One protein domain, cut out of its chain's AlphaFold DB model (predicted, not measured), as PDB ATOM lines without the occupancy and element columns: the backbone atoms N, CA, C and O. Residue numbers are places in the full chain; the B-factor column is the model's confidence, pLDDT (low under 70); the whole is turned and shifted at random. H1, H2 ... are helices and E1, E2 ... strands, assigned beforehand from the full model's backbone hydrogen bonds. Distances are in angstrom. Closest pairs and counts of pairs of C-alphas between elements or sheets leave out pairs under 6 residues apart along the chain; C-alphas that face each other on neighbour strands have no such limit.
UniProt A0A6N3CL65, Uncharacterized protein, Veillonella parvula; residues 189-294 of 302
ATOM      1  N   SER A 189     -27.924  16.453   8.419       91.69
ATOM      2  CA  SER A 189     -26.617  16.347   9.074       91.69
ATOM      3  C   SER A 189     -26.566  15.282  10.171       91.69
ATOM      4  O   SER A 189     -25.497  14.740  10.438       91.69
ATOM      5  N   ASP A 190     -27.705  14.876  10.740       95.50
ATOM      6  CA  ASP A 190     -27.749  13.742  11.667       95.50
ATOM      7  C   ASP A 190     -27.387  12.412  10.990       95.50
ATOM      8  O   ASP A 190     -27.031  11.456  11.676       95.50
ATOM      9  N   LEU A 191     -27.449  12.324   9.655       93.19
ATOM     10  CA  LEU A 191     -27.082  11.111   8.915       93.19
ATOM     11  C   LEU A 191     -25.598  10.757   9.059       93.19
ATOM     12  O   LEU A 191     -25.222   9.623   8.764       93.19
ATOM     13  N   SER A 192     -24.749  11.694   9.493       93.25
ATOM     14  CA  SER A 192     -23.341  11.425   9.792       93.25
ATOM     15  C   SER A 192     -23.098  11.018  11.253       93.25
ATOM     16  O   SER A 192     -21.976  10.642  11.591       93.25
ATOM     17  N   LEU A 193     -24.102  11.109  12.135       95.81
ATOM     18  CA  LEU A 193     -23.946  10.796  13.556       95.81
ATOM     19  C   LEU A 193     -23.789   9.293  13.786       95.81
ATOM     20  O   LEU A 193     -24.459   8.473  13.164       95.81
ATOM     21  N   ASN A 194     -22.926   8.943  14.738       95.19
ATOM     22  CA  ASN A 194     -22.675   7.586  15.226       95.19
ATOM     23  C   ASN A 194     -22.242   6.570  14.153       95.19
ATOM     24  O   ASN A 194     -22.218   5.367  14.419       95.19
ATOM     25  N   ARG A 195     -21.860   7.038  12.960       95.75
ATOM     26  CA  ARG A 195     -21.269   6.208  11.908       95.75
ATOM     27  C   ARG A 195     -19.764   6.103  12.112       95.75
ATOM     28  O   ARG A 195     -19.103   7.095  12.408       95.75
ATOM     29  N   GLU A 196     -19.242   4.894  11.952       96.06
ATOM     30  CA  GLU A 196     -17.818   4.598  12.108       96.06
ATOM     31  C   GLU A 196     -17.016   5.141  10.937       96.06
ATOM     32  O   GLU A 196     -17.387   4.948   9.784       96.06
ATOM     33  N   MET A 197     -15.908   5.801  11.237       96.69
ATOM     34  CA  MET A 197     -14.901   6.249  10.286       96.69
ATOM     35  C   MET A 197     -13.549   5.736  10.763       96.69
ATOM     36  O   MET A 197     -13.294   5.659  11.968       96.69
ATOM     37  N   LYS A 198     -12.685   5.365   9.822       96.19
ATOM     38  CA  LYS A 198     -11.303   5.018  10.147       96.19
ATOM     39  C   LYS A 198     -10.484   6.297  10.248       96.19
ATOM     40  O   LYS A 198     -10.652   7.195   9.430       96.19
ATOM     41  N   PHE A 199      -9.608   6.338  11.239       96.19
ATOM     42  CA  PHE A 199      -8.627   7.388  11.439       96.19
ATOM     43  C   PHE A 199      -7.275   6.720  11.624       96.19
ATOM     44  O   PHE A 199      -6.985   6.171  12.686       96.19
ATOM     45  N   ILE A 200      -6.509   6.661  10.542       96.62
ATOM     46  CA  ILE A 200      -5.288   5.861  10.472       96.62
ATOM     47  C   ILE A 200      -4.092   6.784  10.682       96.62
ATOM     48  O   ILE A 200      -3.877   7.689   9.876       96.62
ATOM     49  N   VAL A 201      -3.333   6.559  11.755       95.88
ATOM     50  CA  VAL A 201      -2.186   7.389  12.142       95.88
ATOM     51  C   VAL A 201      -0.932   6.535  12.231       95.88
ATOM     52  O   VAL A 201      -0.913   5.505  12.897       95.88
ATOM     53  N   TYR A 202       0.147   6.975  11.596       94.88
ATOM     54  CA  TYR A 202       1.460   6.374  11.797       94.88
ATOM     55  C   TYR A 202       1.992   6.695  13.195       94.88
ATOM     56  O   TYR A 202       2.063   7.865  13.568       94.88
ATOM     57  N   THR A 203       2.451   5.674  13.920       90.75
ATOM     58  CA  THR A 203       3.114   5.840  15.217       90.75
ATOM     59  C   THR A 203       4.558   5.349  15.137       90.75
ATOM     60  O   THR A 203       4.851   4.216  14.745       90.75
ATOM     61  N   ARG A 204       5.520   6.195  15.524       88.19
ATOM     62  CA  ARG A 204       6.934   5.790  15.544       88.19
ATOM     63  C   ARG A 204       7.214   4.741  16.613       88.19
ATOM     64  O   ARG A 204       8.040   3.865  16.377       88.19
ATOM     65  N   ARG A 205       6.519   4.812  17.757       83.94
ATOM     66  CA  ARG A 205       6.662   3.874  18.883       83.94
ATOM     67  C   ARG A 205       6.542   2.415  18.441       83.94
ATOM     68  O   ARG A 205       7.287   1.572  18.934       83.94
ATOM     69  N   TYR A 206       5.643   2.137  17.501       84.50
ATOM     70  CA  TYR A 206       5.414   0.789  16.989       84.50
ATOM     71  C   TYR A 206       5.849   0.597  15.528       84.50
ATOM     72  O   TYR A 206       5.718  -0.507  15.000       84.50
ATOM     73  N   ALA A 207       6.367   1.648  14.881       87.12
ATOM     74  CA  ALA A 207       6.799   1.673  13.482       87.12
ATOM     75  C   ALA A 207       5.736   1.176  12.478       87.12
ATOM     76  O   ALA A 207       6.076   0.619  11.431       87.12
ATOM     77  N   HIS A 208       4.452   1.375  12.786       89.69
ATOM     78  CA  HIS A 208       3.339   1.020  11.910       89.69
ATOM     79  C   HIS A 208       2.148   1.971  12.088       89.69
ATOM     80  O   HIS A 208       2.186   2.918  12.873       89.69
ATOM     81  N   GLU A 209       1.117   1.756  11.276       93.62
ATOM     82  CA  GLU A 209      -0.123   2.523  11.307       93.62
ATOM     83  C   GLU A 209      -1.087   1.952  12.350       93.62
ATOM     84  O   GLU A 209      -1.490   0.793  12.262       93.62
ATOM     85  N   GLU A 210      -1.482   2.790  13.302       92.44
ATOM     86  CA  GLU A 210      -2.551   2.518  14.255       92.44
ATOM     87  C   GLU A 210      -3.894   2.956  13.666       92.44
ATOM     88  O   GLU A 210      -4.005   3.993  13.002       92.44
ATOM     89  N   ILE A 211      -4.936   2.160  13.909       93.62
ATOM     90  CA  ILE A 211      -6.283   2.415  13.390       93.62
ATOM     91  C   ILE A 211      -7.198   2.783  14.552       93.62
ATOM     92  O   ILE A 211      -7.618   1.919  15.321       93.62
ATOM     93  N   TYR A 212      -7.584   4.052  14.619       92.94
ATOM     94  CA  TYR A 212      -8.619   4.523  15.531       92.94
ATOM     95  C   TYR A 212      -9.977   4.484  14.823       92.94
ATOM     96  O   TYR A 212     -10.110   4.901  13.668       92.94
ATOM     97  N   ILE A 213     -11.008   3.984  15.508       95.50
ATOM     98  CA  ILE A 213     -12.388   4.047  15.011       95.50
ATOM     99  C   ILE A 213     -13.049   5.288  15.593       95.50
ATOM    100  O   ILE A 213     -13.234   5.374  16.801       95.50
ATOM    101  N   ILE A 214     -13.421   6.241  14.746       95.81
ATOM    102  CA  ILE A 214     -14.004   7.517  15.166       95.81
ATOM    103  C   ILE A 214     -15.468   7.586  14.744       95.81
ATOM    104  O   ILE A 214     -15.821   7.294  13.605       95.81
ATOM    105  N   LYS A 215     -16.328   8.016  15.662       96.50
ATOM    106  CA  LYS A 215     -17.735   8.339  15.424       96.50
ATOM    107  C   LYS A 215     -17.965   9.801  15.767       96.50
ATOM    108  O   LYS A 215     -17.594  10.258  16.845       96.50
ATOM    109  N   ARG A 216     -18.636  10.531  14.882       96.31
ATOM    110  CA  ARG A 216     -19.164  11.857  15.213       96.31
ATOM    111  C   ARG A 216     -20.380  11.695  16.124       96.31
ATOM    112  O   ARG A 216     -21.315  10.987  15.760       96.31
ATOM    113  N   THR A 217     -20.395  12.359  17.270       95.25
ATOM    114  CA  THR A 217     -21.573  12.456  18.145       95.25
ATOM    115  C   THR A 217     -22.169  13.859  18.048       95.25
ATOM    116  O   THR A 217     -21.604  14.743  17.403       95.25
ATOM    117  N   PHE A 218     -23.330  14.083  18.664       92.62
ATOM    118  CA  PHE A 218     -23.971  15.401  18.649       92.62
ATOM    119  C   PHE A 218     -23.299  16.419  19.597       92.62
ATOM    120  O   PHE A 218     -23.604  17.602  19.489       92.62
ATOM    121  N   ASP A 219     -22.367  15.991  20.460       90.94
ATOM    122  CA  ASP A 219     -21.593  16.871  21.359       90.94
ATOM    123  C   ASP A 219     -20.077  16.878  21.044       90.94
ATOM    124  O   ASP A 219     -19.353  17.740  21.536       90.94
ATOM    125  N   GLY A 220     -19.576  15.957  20.214       94.81
ATOM    126  CA  GLY A 220     -18.143  15.842  19.929       94.81
ATOM    127  C   GLY A 220     -17.793  14.594  19.122       94.81
ATOM    128  O   GLY A 220     -18.461  14.283  18.129       94.81
ATOM    129  N   TRP A 221     -16.760  13.872  19.552       96.06
ATOM    130  CA  TRP A 221     -16.329  12.613  18.939       96.06
ATOM    131  C   TRP A 221     -16.356  11.468  19.947       96.06
ATOM    132  O   TRP A 221     -16.234  11.667  21.153       96.06
ATOM    133  N   LEU A 222     -16.516  10.254  19.437       95.75
ATOM    134  CA  LEU A 222     -16.321   9.017  20.177       95.75
ATOM    135  C   LEU A 222     -15.251   8.198  19.457       95.75
ATOM    136  O   LEU A 222     -15.385   7.908  18.270       95.75
ATOM    137  N   ILE A 223     -14.201   7.840  20.181       92.75
ATOM    138  CA  ILE A 223     -13.043   7.085  19.718       92.75
ATOM    139  C   ILE A 223     -13.115   5.674  20.298       92.75
ATOM    140  O   ILE A 223     -13.310   5.478  21.502       92.75
ATOM    141  N   ASN A 224     -12.934   4.680  19.437       87.88
ATOM    142  CA  ASN A 224     -13.085   3.264  19.740       87.88
ATOM    143  C   ASN A 224     -14.439   2.998  20.423       87.88
ATOM    144  O   ASN A 224     -15.474   3.490  19.973       87.88
ATOM    145  N   SER A 225     -14.472   2.181  21.479       74.44
ATOM    146  CA  SER A 225     -15.737   1.837  22.139       74.44
ATOM    147  C   SER A 225     -16.229   2.910  23.116       74.44
ATOM    148  O   SER A 225     -17.436   3.100  23.198       74.44
ATOM    149  N   ASN A 226     -15.337   3.625  23.821       76.94
ATOM    150  CA  ASN A 226     -15.721   4.452  24.981       76.94
ATOM    151  C   ASN A 226     -14.973   5.795  25.121       76.94
ATOM    152  O   ASN A 226     -15.197   6.508  26.097       76.94
ATOM    153  N   GLY A 227     -14.066   6.149  24.210       88.38
ATOM    154  CA  GLY A 227     -13.259   7.361  24.349       88.38
ATOM    155  C   GLY A 227     -14.025   8.608  23.916       88.38
ATOM    156  O   GLY A 227     -14.155   8.844  22.723       88.38
ATOM    157  N   ILE A 228     -14.548   9.405  24.846       93.50
ATOM    158  CA  ILE A 228     -15.274  10.638  24.506       93.50
ATOM    159  C   ILE A 228     -14.277  11.778  24.289       93.50
ATOM    160  O   ILE A 228     -13.351  11.957  25.083       93.50
ATOM    161  N   CYS A 229     -14.507  12.566  23.241       93.31
ATOM    162  CA  CYS A 229     -13.766  13.789  22.972       93.31
ATOM    163  C   CYS A 229     -14.705  14.966  22.747       93.31
ATOM    164  O   CYS A 229     -15.808  14.821  22.209       93.31
ATOM    165  N   GLU A 230     -14.208  16.155  23.063       96.00
ATOM    166  CA  GLU A 230     -14.780  17.411  22.594       96.00
ATOM    167  C   GLU A 230     -14.684  17.525  21.066       96.00
ATOM    168  O   GLU A 230     -13.934  16.803  20.411       96.00
ATOM    169  N   LYS A 231     -15.399  18.484  20.471       96.25
ATOM    170  CA  LYS A 231     -15.405  18.735  19.014       96.25
ATOM    171  C   LYS A 231     -14.017  19.004  18.425       96.25
ATOM    172  O   LYS A 231     -13.764  18.671  17.272       96.25
ATOM    173  N   ASN A 232     -13.114  19.570  19.219       96.44
ATOM    174  CA  ASN A 232     -11.722  19.837  18.849       96.44
ATOM    175  C   ASN A 232     -10.801  18.600  18.987       96.44
ATOM    176  O   ASN A 232      -9.616  18.701  18.699       96.44
ATOM    177  N   GLY A 233     -11.311  17.444  19.429       94.19
ATOM    178  CA  GLY A 233     -10.523  16.223  19.643       94.19
ATOM    179  C   GLY A 233      -9.898  16.077  21.036       94.19
ATOM    180  O   GLY A 233      -9.410  14.993  21.346       94.19
ATOM    181  N   THR A 234      -9.962  17.103  21.889       95.81
ATOM    182  CA  THR A 234      -9.480  17.049  23.281       95.81
ATOM    183  C   THR A 234     -10.228  15.975  24.069       95.81
ATOM    184  O   THR A 234     -11.442  15.812  23.911       95.81
ATOM    185  N   GLY A 235      -9.503  15.247  24.919       94.81
ATOM    186  CA  GLY A 235      -9.977  14.057  25.618       94.81
ATOM    187  C   GLY A 235      -9.346  12.803  25.024       94.81
ATOM    188  O   GLY A 235      -8.179  12.814  24.631       94.81
ATOM    189  N   ALA A 236     -10.130  11.734  24.891       94.56
ATOM    190  CA  ALA A 236      -9.598  10.394  24.652       94.56
ATOM    191  C   ALA A 236      -8.693  10.245  23.411       94.56
ATOM    192  O   ALA A 236      -7.805   9.394  23.413       94.56
ATOM    193  N   LEU A 237      -8.903  11.034  22.350       94.25
ATOM    194  CA  LEU A 237      -8.057  10.995  21.152       94.25
ATOM    195  C   LEU A 237      -6.646  11.500  21.462       94.25
ATOM    196  O   LEU A 237      -5.668  10.831  21.147       94.25
ATOM    197  N   PHE A 238      -6.549  12.675  22.082       94.81
ATOM    198  CA  PHE A 238      -5.262  13.298  22.374       94.81
ATOM    199  C   PHE A 238      -4.559  12.592  23.530       94.81
ATOM    200  O   PHE A 238      -3.352  12.396  23.448       94.81
ATOM    201  N   ASP A 239      -5.310  12.088  24.512       93.69
ATOM    202  CA  ASP A 239      -4.768  11.219  25.562       93.69
ATOM    203  C   ASP A 239      -4.143   9.945  24.959       93.69
ATOM    204  O   ASP A 239      -3.095   9.480  25.410       93.69
ATOM    205  N   SER A 240      -4.756   9.385  23.905       91.25
ATOM    206  CA  SER A 240      -4.201   8.228  23.187       91.25
ATOM    207  C   SER A 240      -2.918   8.594  22.437       91.25
ATOM    208  O   SER A 240      -1.938   7.859  22.507       91.25
ATOM    209  N   PHE A 241      -2.891   9.744  21.759       92.69
ATOM    210  CA  PHE A 241      -1.684  10.230  21.083       92.69
ATOM    211  C   PHE A 241      -0.544  10.514  22.056       92.69
ATOM    212  O   PHE A 241       0.593  10.142  21.771       92.69
ATOM    213  N   GLU A 242      -0.831  11.112  23.210       91.44
ATOM    214  CA  GLU A 242       0.159  11.350  24.259       91.44
ATOM    215  C   GLU A 242       0.704  10.026  24.805       91.44
ATOM    216  O   GLU A 242       1.921   9.840  24.875       91.44
ATOM    217  N   HIS A 243      -0.176   9.066  25.107       88.69
ATOM    218  CA  HIS A 243       0.228   7.729  25.536       88.69
ATOM    219  C   HIS A 243       1.114   7.024  24.495       88.69
ATOM    220  O   HIS A 243       2.100   6.376  24.851       88.69
ATOM    221  N   ASP A 244       0.787   7.148  23.208       87.56
ATOM    222  CA  ASP A 244       1.533   6.523  22.112       87.56
ATOM    223  C   ASP A 244       2.768   7.333  21.675       87.56
ATOM    224  O   ASP A 244       3.553   6.862  20.849       87.56
ATOM    225  N   GLY A 245       2.997   8.505  22.280       87.88
ATOM    226  CA  GLY A 245       4.138   9.375  21.998       87.88
ATOM    227  C   GLY A 245       4.101   9.994  20.600       87.88
ATOM    228  O   GLY A 245       5.157  10.187  19.995       87.88
ATOM    229  N   VAL A 246       2.900  10.260  20.080       92.06
ATOM    230  CA  VAL A 246       2.662  10.825  18.748       92.06
ATOM    231  C   VAL A 246       2.827  12.343  18.779       92.06
ATOM    232  O   VAL A 246       2.169  13.043  19.545       92.06
ATOM    233  N   PHE A 247       3.665  12.867  17.889       91.62
ATOM    234  CA  PHE A 247       3.909  14.291  17.703       91.62
ATOM    235  C   PHE A 247       3.078  14.855  16.561       91.62
ATOM    236  O   PHE A 247       3.125  14.390  15.422       91.62
ATOM    237  N   PHE A 248       2.350  15.926  16.858       94.62
ATOM    238  CA  PHE A 248       1.485  16.599  15.900       94.62
ATOM    239  C   PHE A 248       1.304  18.081  16.257       94.62
ATOM    240  O   PHE A 248       1.552  18.483  17.395       94.62
ATOM    241  N   PRO A 249       0.887  18.929  15.300       94.88
ATOM    242  CA  PRO A 249       0.650  20.343  15.556       94.88
ATOM    243  C   PRO A 249      -0.708  20.516  16.248       94.88
ATOM    244  O   PRO A 249      -1.721  20.761  15.593       94.88
ATOM    245  N   GLU A 250      -0.716  20.373  17.574       95.38
ATOM    246  CA  GLU A 250      -1.921  20.263  18.409       95.38
ATOM    247  C   GLU A 250      -2.990  21.322  18.108       95.38
ATOM    248  O   GLU A 250      -4.115  20.976  17.756       95.38
ATOM    249  N   GLU A 251      -2.641  22.610  18.148       96.75
ATOM    250  CA  GLU A 251      -3.594  23.703  17.896       96.75
ATOM    251  C   GLU A 251      -4.170  23.681  16.473       96.75
ATOM    252  O   GLU A 251      -5.349  23.972  16.249       96.75
ATOM    253  N   GLY A 252      -3.353  23.284  15.497       97.38
ATOM    254  CA  GLY A 252      -3.788  23.132  14.115       97.38
ATOM    255  C   GLY A 252      -4.780  21.980  13.947       97.38
ATOM    256  O   GLY A 252      -5.805  22.136  13.282       97.38
ATOM    257  N   VAL A 253      -4.515  20.849  14.604       97.38
ATOM    258  CA  VAL A 253      -5.408  19.683  14.607       97.38
ATOM    259  C   VAL A 253      -6.705  19.989  15.356       97.38
ATOM    260  O   VAL A 253      -7.775  19.681  14.829       97.38
ATOM    261  N   LYS A 254      -6.651  20.675  16.508       97.88
ATOM    262  CA  LYS A 254      -7.849  21.141  17.231       97.88
ATOM    263  C   LYS A 254      -8.755  21.982  16.343       97.88
ATOM    264  O   LYS A 254      -9.961  21.742  16.271       97.88
ATOM    265  N   SER A 255      -8.166  22.953  15.645       97.38
ATOM    266  CA  SER A 255      -8.891  23.828  14.722       97.38
ATOM    267  C   SER A 255      -9.529  23.039  13.573       97.38
ATOM    268  O   SER A 255     -10.708  23.238  13.270       97.38
ATOM    269  N   ALA A 256      -8.784  22.104  12.975       97.88
ATOM    270  CA  ALA A 256      -9.274  21.262  11.888       97.88
ATOM    271  C   ALA A 256     -10.433  20.355  12.329       97.88
ATOM    272  O   ALA A 256     -11.468  20.324  11.663       97.88
ATOM    273  N   LEU A 257     -10.302  19.667  13.469       97.88
ATOM    274  CA  LEU A 257     -11.345  18.790  14.006       97.88
ATOM    275  C   LEU A 257     -12.610  19.568  14.370       97.88
ATOM    276  O   LEU A 257     -13.705  19.147  13.996       97.88
ATOM    277  N   ASN A 258     -12.471  20.737  15.006       97.25
ATOM    278  CA  ASN A 258     -13.626  21.571  15.327       97.25
ATOM    279  C   ASN A 258     -14.341  22.046  14.056       97.25
ATOM    280  O   ASN A 258     -15.562  21.947  13.958       97.25
ATOM    281  N   LYS A 259     -13.584  22.475  13.037       96.69
ATOM    282  CA  LYS A 259     -14.154  22.864  11.744       96.69
ATOM    283  C   LYS A 259     -14.875  21.709  11.049       96.69
ATOM    284  O   LYS A 259     -15.964  21.917  10.524       96.69
ATOM    285  N   LEU A 260     -14.296  20.508  11.029       97.12
ATOM    286  CA  LEU A 260     -14.951  19.333  10.444       97.12
ATOM    287  C   LEU A 260     -16.237  18.980  11.180       97.12
ATOM    288  O   LEU A 260     -17.233  18.624  10.549       97.12
ATOM    289  N   TRP A 261     -16.224  19.101  12.507       97.12
ATOM    290  CA  TRP A 261     -17.415  18.903  13.308       97.12
ATOM    291  C   TRP A 261     -18.490  19.947  12.963       97.12
ATOM    292  O   TRP A 261     -19.632  19.581  12.694       97.12
ATOM    293  N   ASP A 262     -18.149  21.231  12.916       94.62
ATOM    294  CA  ASP A 262     -19.113  22.293  12.611       94.62
ATOM    295  C   ASP A 262     -19.658  22.185  11.176       94.62
ATOM    296  O   ASP A 262     -20.874  22.203  10.982       94.62
ATOM    297  N   ASP A 263     -18.794  21.964  10.176       95.44
ATOM    298  CA  ASP A 263     -19.194  21.795   8.771       95.44
ATOM    299  C   ASP A 263     -20.156  20.594   8.609       95.44
ATOM    300  O   ASP A 263     -21.143  20.671   7.868       95.44
ATOM    301  N   ALA A 264     -19.909  19.485   9.318       95.75
ATOM    302  CA  ALA A 264     -20.800  18.325   9.310       95.75
ATOM    303  C   ALA A 264     -22.126  18.610  10.031       95.75
ATOM    304  O   ALA A 264     -23.181  18.217   9.537       95.75
ATOM    305  N   ASP A 265     -22.109  19.320  11.166       94.56
ATOM    306  CA  ASP A 265     -23.339  19.698  11.876       94.56
ATOM    307  C   ASP A 265     -24.229  20.609  11.033       94.56
ATOM    308  O   ASP A 265     -25.448  20.432  10.968       94.56
ATOM    309  N   GLU A 266     -23.624  21.562  10.341       90.69
ATOM    310  CA  GLU A 266     -24.319  22.483   9.451       90.69
ATOM    311  C   GLU A 266     -24.827  21.818   8.168       90.69
ATOM    312  O   GLU A 266     -25.639  22.410   7.458       90.69
ATOM    313  N   GLY A 267     -24.404  20.581   7.888       91.94
ATOM    314  CA  GLY A 267     -24.743  19.866   6.659       91.94
ATOM    315  C   GLY A 267     -24.032  20.425   5.426       91.94
ATOM    316  O   GLY A 267     -24.510  20.230   4.312       91.94
ATOM    317  N   VAL A 268     -22.911  21.132   5.622       94.31
ATOM    318  CA  VAL A 268     -22.031  21.620   4.545       94.31
ATOM    319  C   VAL A 268     -21.303  20.452   3.884       94.31
ATOM    320  O   VAL A 268     -21.047  20.481   2.680       94.31
ATOM    321  N   ILE A 269     -20.981  19.424   4.669       95.75
ATOM    322  CA  ILE A 269     -20.394  18.168   4.207       95.75
ATOM    323  C   ILE A 269     -21.263  16.988   4.639       95.75
ATOM    324  O   ILE A 269     -21.884  17.017   5.702       95.75
ATOM    325  N   ASP A 270     -21.311  15.958   3.800       95.44
ATOM    326  CA  ASP A 270     -21.929  14.677   4.128       95.44
ATOM    327  C   ASP A 270     -20.932  13.744   4.834       95.44
ATOM    328  O   ASP A 270     -19.796  14.117   5.139       95.44
ATOM    329  N   TYR A 271     -21.378  12.527   5.142       96.12
ATOM    330  CA  TYR A 271     -20.550  11.540   5.828       96.12
ATOM    331  C   TYR A 271     -19.329  11.132   4.994       96.12
ATOM    332  O   TYR A 271     -18.246  10.949   5.544       96.12
ATOM    333  N   GLU A 272     -19.493  10.977   3.685       96.75
ATOM    334  CA  GLU A 272     -18.442  10.528   2.782       96.75
ATOM    335  C   GLU A 272     -17.310  11.563   2.727       96.75
ATOM    336  O   GLU A 272     -16.144  11.221   2.943       96.75
ATOM    337  N   VAL A 273     -17.648  12.843   2.538       97.56
ATOM    338  CA  VAL A 273     -16.678  13.944   2.581       97.56
ATOM    339  C   VAL A 273     -16.087  14.106   3.982       97.56
ATOM    340  O   VAL A 273     -14.883  14.341   4.105       97.56
ATOM    341  N   LEU A 274     -16.895  13.956   5.037       97.44
ATOM    342  CA  LEU A 274     -16.407  13.997   6.415       97.44
ATOM    343  C   LEU A 274     -15.347  12.920   6.664       97.44
ATOM    344  O   LEU A 274     -14.285  13.240   7.188       97.44
ATOM    345  N   SER A 275     -15.600  11.675   6.257       97.56
ATOM    346  CA  SER A 275     -14.657  10.570   6.443       97.56
ATOM    347  C   SER A 275     -13.347  10.796   5.690       97.56
ATOM    348  O   SER A 275     -12.290  10.469   6.222       97.56
ATOM    349  N   ILE A 276     -13.403  11.353   4.474       98.19
ATOM    350  CA  ILE A 276     -12.205  11.668   3.682       98.19
ATOM    351  C   ILE A 276     -11.383  12.750   4.381       98.19
ATOM    352  O   ILE A 276     -10.211  12.536   4.670       98.19
ATOM    353  N   ARG A 277     -12.000  13.888   4.713       98.38
ATOM    354  CA  ARG A 277     -11.285  15.007   5.346       98.38
ATOM    355  C   ARG A 277     -10.776  14.671   6.741       98.38
ATOM    356  O   ARG A 277      -9.755  15.194   7.174       98.38
ATOM    357  N   LEU A 278     -11.478  13.798   7.459       97.94
ATOM    358  CA  LEU A 278     -11.013  13.295   8.741       97.94
ATOM    359  C   LEU A 278      -9.725  12.468   8.562       97.94
ATOM    360  O   LEU A 278      -8.780  12.660   9.322       97.94
ATOM    361  N   GLN A 279      -9.634  11.626   7.528       98.31
ATOM    362  CA  GLN A 279      -8.386  10.925   7.207       98.31
ATOM    363  C   GLN A 279      -7.278  11.888   6.744       98.31
ATOM    364  O   GLN A 279      -6.136  11.699   7.139       98.31
ATOM    365  N   GLU A 280      -7.589  12.969   6.017       98.38
ATOM    366  CA  GLU A 280      -6.590  14.001   5.666       98.38
ATOM    367  C   GLU A 280      -5.936  14.627   6.917       98.38
ATOM    368  O   GLU A 280      -4.737  14.916   6.921       98.38
ATOM    369  N   VAL A 281      -6.694  14.796   8.010       98.12
ATOM    370  CA  VAL A 281      -6.139  15.231   9.306       98.12
ATOM    371  C   VAL A 281      -5.203  14.166   9.889       98.12
ATOM    372  O   VAL A 281      -4.127  14.507  10.383       98.12
ATOM    373  N   ALA A 282      -5.563  12.884   9.803       97.50
ATOM    374  CA  ALA A 282      -4.716  11.779  10.259       97.50
ATOM    375  C   ALA A 282      -3.414  11.656   9.443       97.50
ATOM    376  O   ALA A 282      -2.337  11.417   9.999       97.50
ATOM    377  N   ASP A 283      -3.486  11.893   8.132       98.00
ATOM    378  CA  ASP A 283      -2.337  11.897   7.225       98.00
ATOM    379  C   ASP A 283      -1.388  13.063   7.537       98.00
ATOM    380  O   ASP A 283      -0.158  12.914   7.504       98.00
ATOM    381  N   TRP A 284      -1.943  14.224   7.899       98.06
ATOM    382  CA  TRP A 284      -1.162  15.368   8.359       98.06
ATOM    383  C   TRP A 284      -0.421  15.063   9.666       98.06
ATOM    384  O   TRP A 284       0.789  15.291   9.738       98.06
ATOM    385  N   ILE A 285      -1.110  14.486  10.659       97.12
ATOM    386  CA  ILE A 285      -0.495  14.037  11.919       97.12
ATOM    387  C   ILE A 285       0.644  13.051  11.632       97.12
ATOM    388  O   ILE A 285       1.776  13.263  12.064       97.12
ATOM    389  N   SER A 286       0.374  12.032  10.816       96.56
ATOM    390  CA  SER A 286       1.354  11.013  10.424       96.56
ATOM    391  C   SER A 286       2.590  11.607   9.748       96.56
ATOM    392  O   SER A 286       3.707  11.122   9.938       96.56
ATOM    393  N   SER A 287       2.407  12.651   8.938       95.50
ATOM    394  CA  SER A 287       3.504  13.336   8.250       95.50
ATOM    395  C   SER A 287       4.410  14.082   9.227       95.50
ATOM    396  O   SER A 287       5.634  14.035   9.083       95.50
ATOM    397  N   VAL A 288       3.827  14.736  10.236       94.81
ATOM    398  CA  VAL A 288       4.586  15.423  11.290       94.81
ATOM    399  C   VAL A 288       5.326  14.413  12.161       94.81
ATOM    400  O   VAL A 288       6.532  14.562  12.344       94.81
ATOM    401  N   GLU A 289       4.662  13.340  12.591       93.06
ATOM    402  CA  GLU A 289       5.275  12.278  13.398       93.06
ATOM    403  C   GLU A 289       6.486  11.639  12.695       93.06
ATOM    404  O   GLU A 289       7.555  11.476  13.287       93.06
ATOM    405  N   LYS A 290       6.377  11.338  11.392       91.38
ATOM    406  CA  LYS A 290       7.500  10.804  10.598       91.38
ATOM    407  C   LYS A 290       8.677  11.781  10.519       91.38
ATOM    408  O   LYS A 290       9.830  11.348  10.562       91.38
ATOM    409  N   ALA A 291       8.404  13.082  10.419       90.00
ATOM    410  CA  ALA A 291       9.439  14.110  10.343       90.00
ATOM    411  C   ALA A 291      10.215  14.271  11.662       90.00
ATOM    412  O   ALA A 291      11.389  14.628  11.636       90.00
ATOM    413  N   VAL A 292       9.626  13.941  12.816       84.44
ATOM    414  CA  VAL A 292      10.339  13.989  14.106       84.44
ATOM    415  C   VAL A 292      11.553  13.048  14.131       84.44
ATOM    416  O   VAL A 292      12.574  13.351  14.752       84.44
ATOM    417  N   GLY A 293      11.498  11.940  13.385       73.75
ATOM    418  CA  GLY A 293      12.622  11.014  13.223       73.75
ATOM    419  C   GLY A 293      13.872  11.622  12.569       73.75
ATOM    420  O   GLY A 293      14.938  11.017  12.642       73.75
ATOM    421  N   THR A 294      13.785  12.814  11.967       80.81
ATOM    422  CA  THR A 294      14.932  13.497  11.342       80.81
ATOM    423  C   THR A 294      15.676  14.439  12.294       80.81
ATOM    424  O   THR A 294      16.422  15.307  11.834       80.81
TER     425      THR A 294
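AT A GLANCE: This is residues 189 to 294 of the 302 residues of an uncharacterized protein of Veillonella parvula (UniProt A0A6N3CL65). A strongly twisted, curled sheet of four strands has the long helix H4 running along E1 on one face, and it curls round the short helix H2 on the opposite face. H3 folds side by side with H4 as a helical hairpin, and the small helix H1 packs on H3 near the turn between those two. The printed part has 106 residues with four named helices and four named strands, along the chain H1, E1, E2, E3, E4, H2, H3, H4; the class is mixed, helices and strands. The sheet's order is E1, E2, E3, E4, all antiparallel. The whole is compact, with a radius of gyration of the C-alphas of 13.1 A, and elongated, spanning 41 by 24 by 21 A.

IN THESE COORDINATES: Begin in the sheet: find C-alpha 196 at (-17.818, 4.598, 12.108), from which E1 runs 21.2 A through residues 196 to 203. E2 comes back over residues 208 to 216, 25.2 A. E3, residues 220 to 223, and E4, residues 227 to 230, are 10.1 A and 10.3 A long. Then look for H2 at residues 236 to 244, 12.1 A, and H3 at residues 250 to 265, 22.4 A. H4, residues 271 to 292, runs 32.1 A to C-alpha 292 at (10.339, 13.989, 14.106). H1 is residues 189 to 192, 6.0 A, starting at C-alpha 189 at (-26.617, 16.347, 9.074).

HOW THE PARTS SIT: The strands form a meander, each the antiparallel neighbour of the one before. In the hairpin E1 and E2, look at N 199 and O 212, 2.9 A apart and within hydrogen-bond range; in E2 and E3, at N 215 and O 222, 2.8 A; in E3 and E4, at N 223 and O 227, 2.7 A. H4 is on the sheet at a height over the sheet of 8.2 A, over E1 and E2, and runs along the strands, at 5 degrees to E1 on the local plane. Its closest C-alphas to E1 are those of Ser 286 and Tyr 202, 4.8 A apart. H2 is on the opposite face from H4; its closest C-alphas to E4 are those of Ala 236 and Gly 227, 4.8 A. H3 is on the sheet too and touches H4 at a shallow tilt of 5 degrees, opposite ways, closest at the C-alphas of Ala 264 and Leu 274, 6.8 A. H3 touches H1 with residues 264 to 265 alone, closest at the C-alphas of Asp 265 and Ser 189, 5.5 A. H2 and H4 are apart. In H2, H3 and H4 every O i to N i+4 pair is within hydrogen-bond range; H1 is too short for such a pair.

THE WHOLE: The C-alphas of Asp 190 and Thr 294 are the two farthest apart, 42.7 A. The printed part has no cut, and the links between its named elements are all tight. The mean pLDDT of the printed part is 93.7, and no printed residue is under 70.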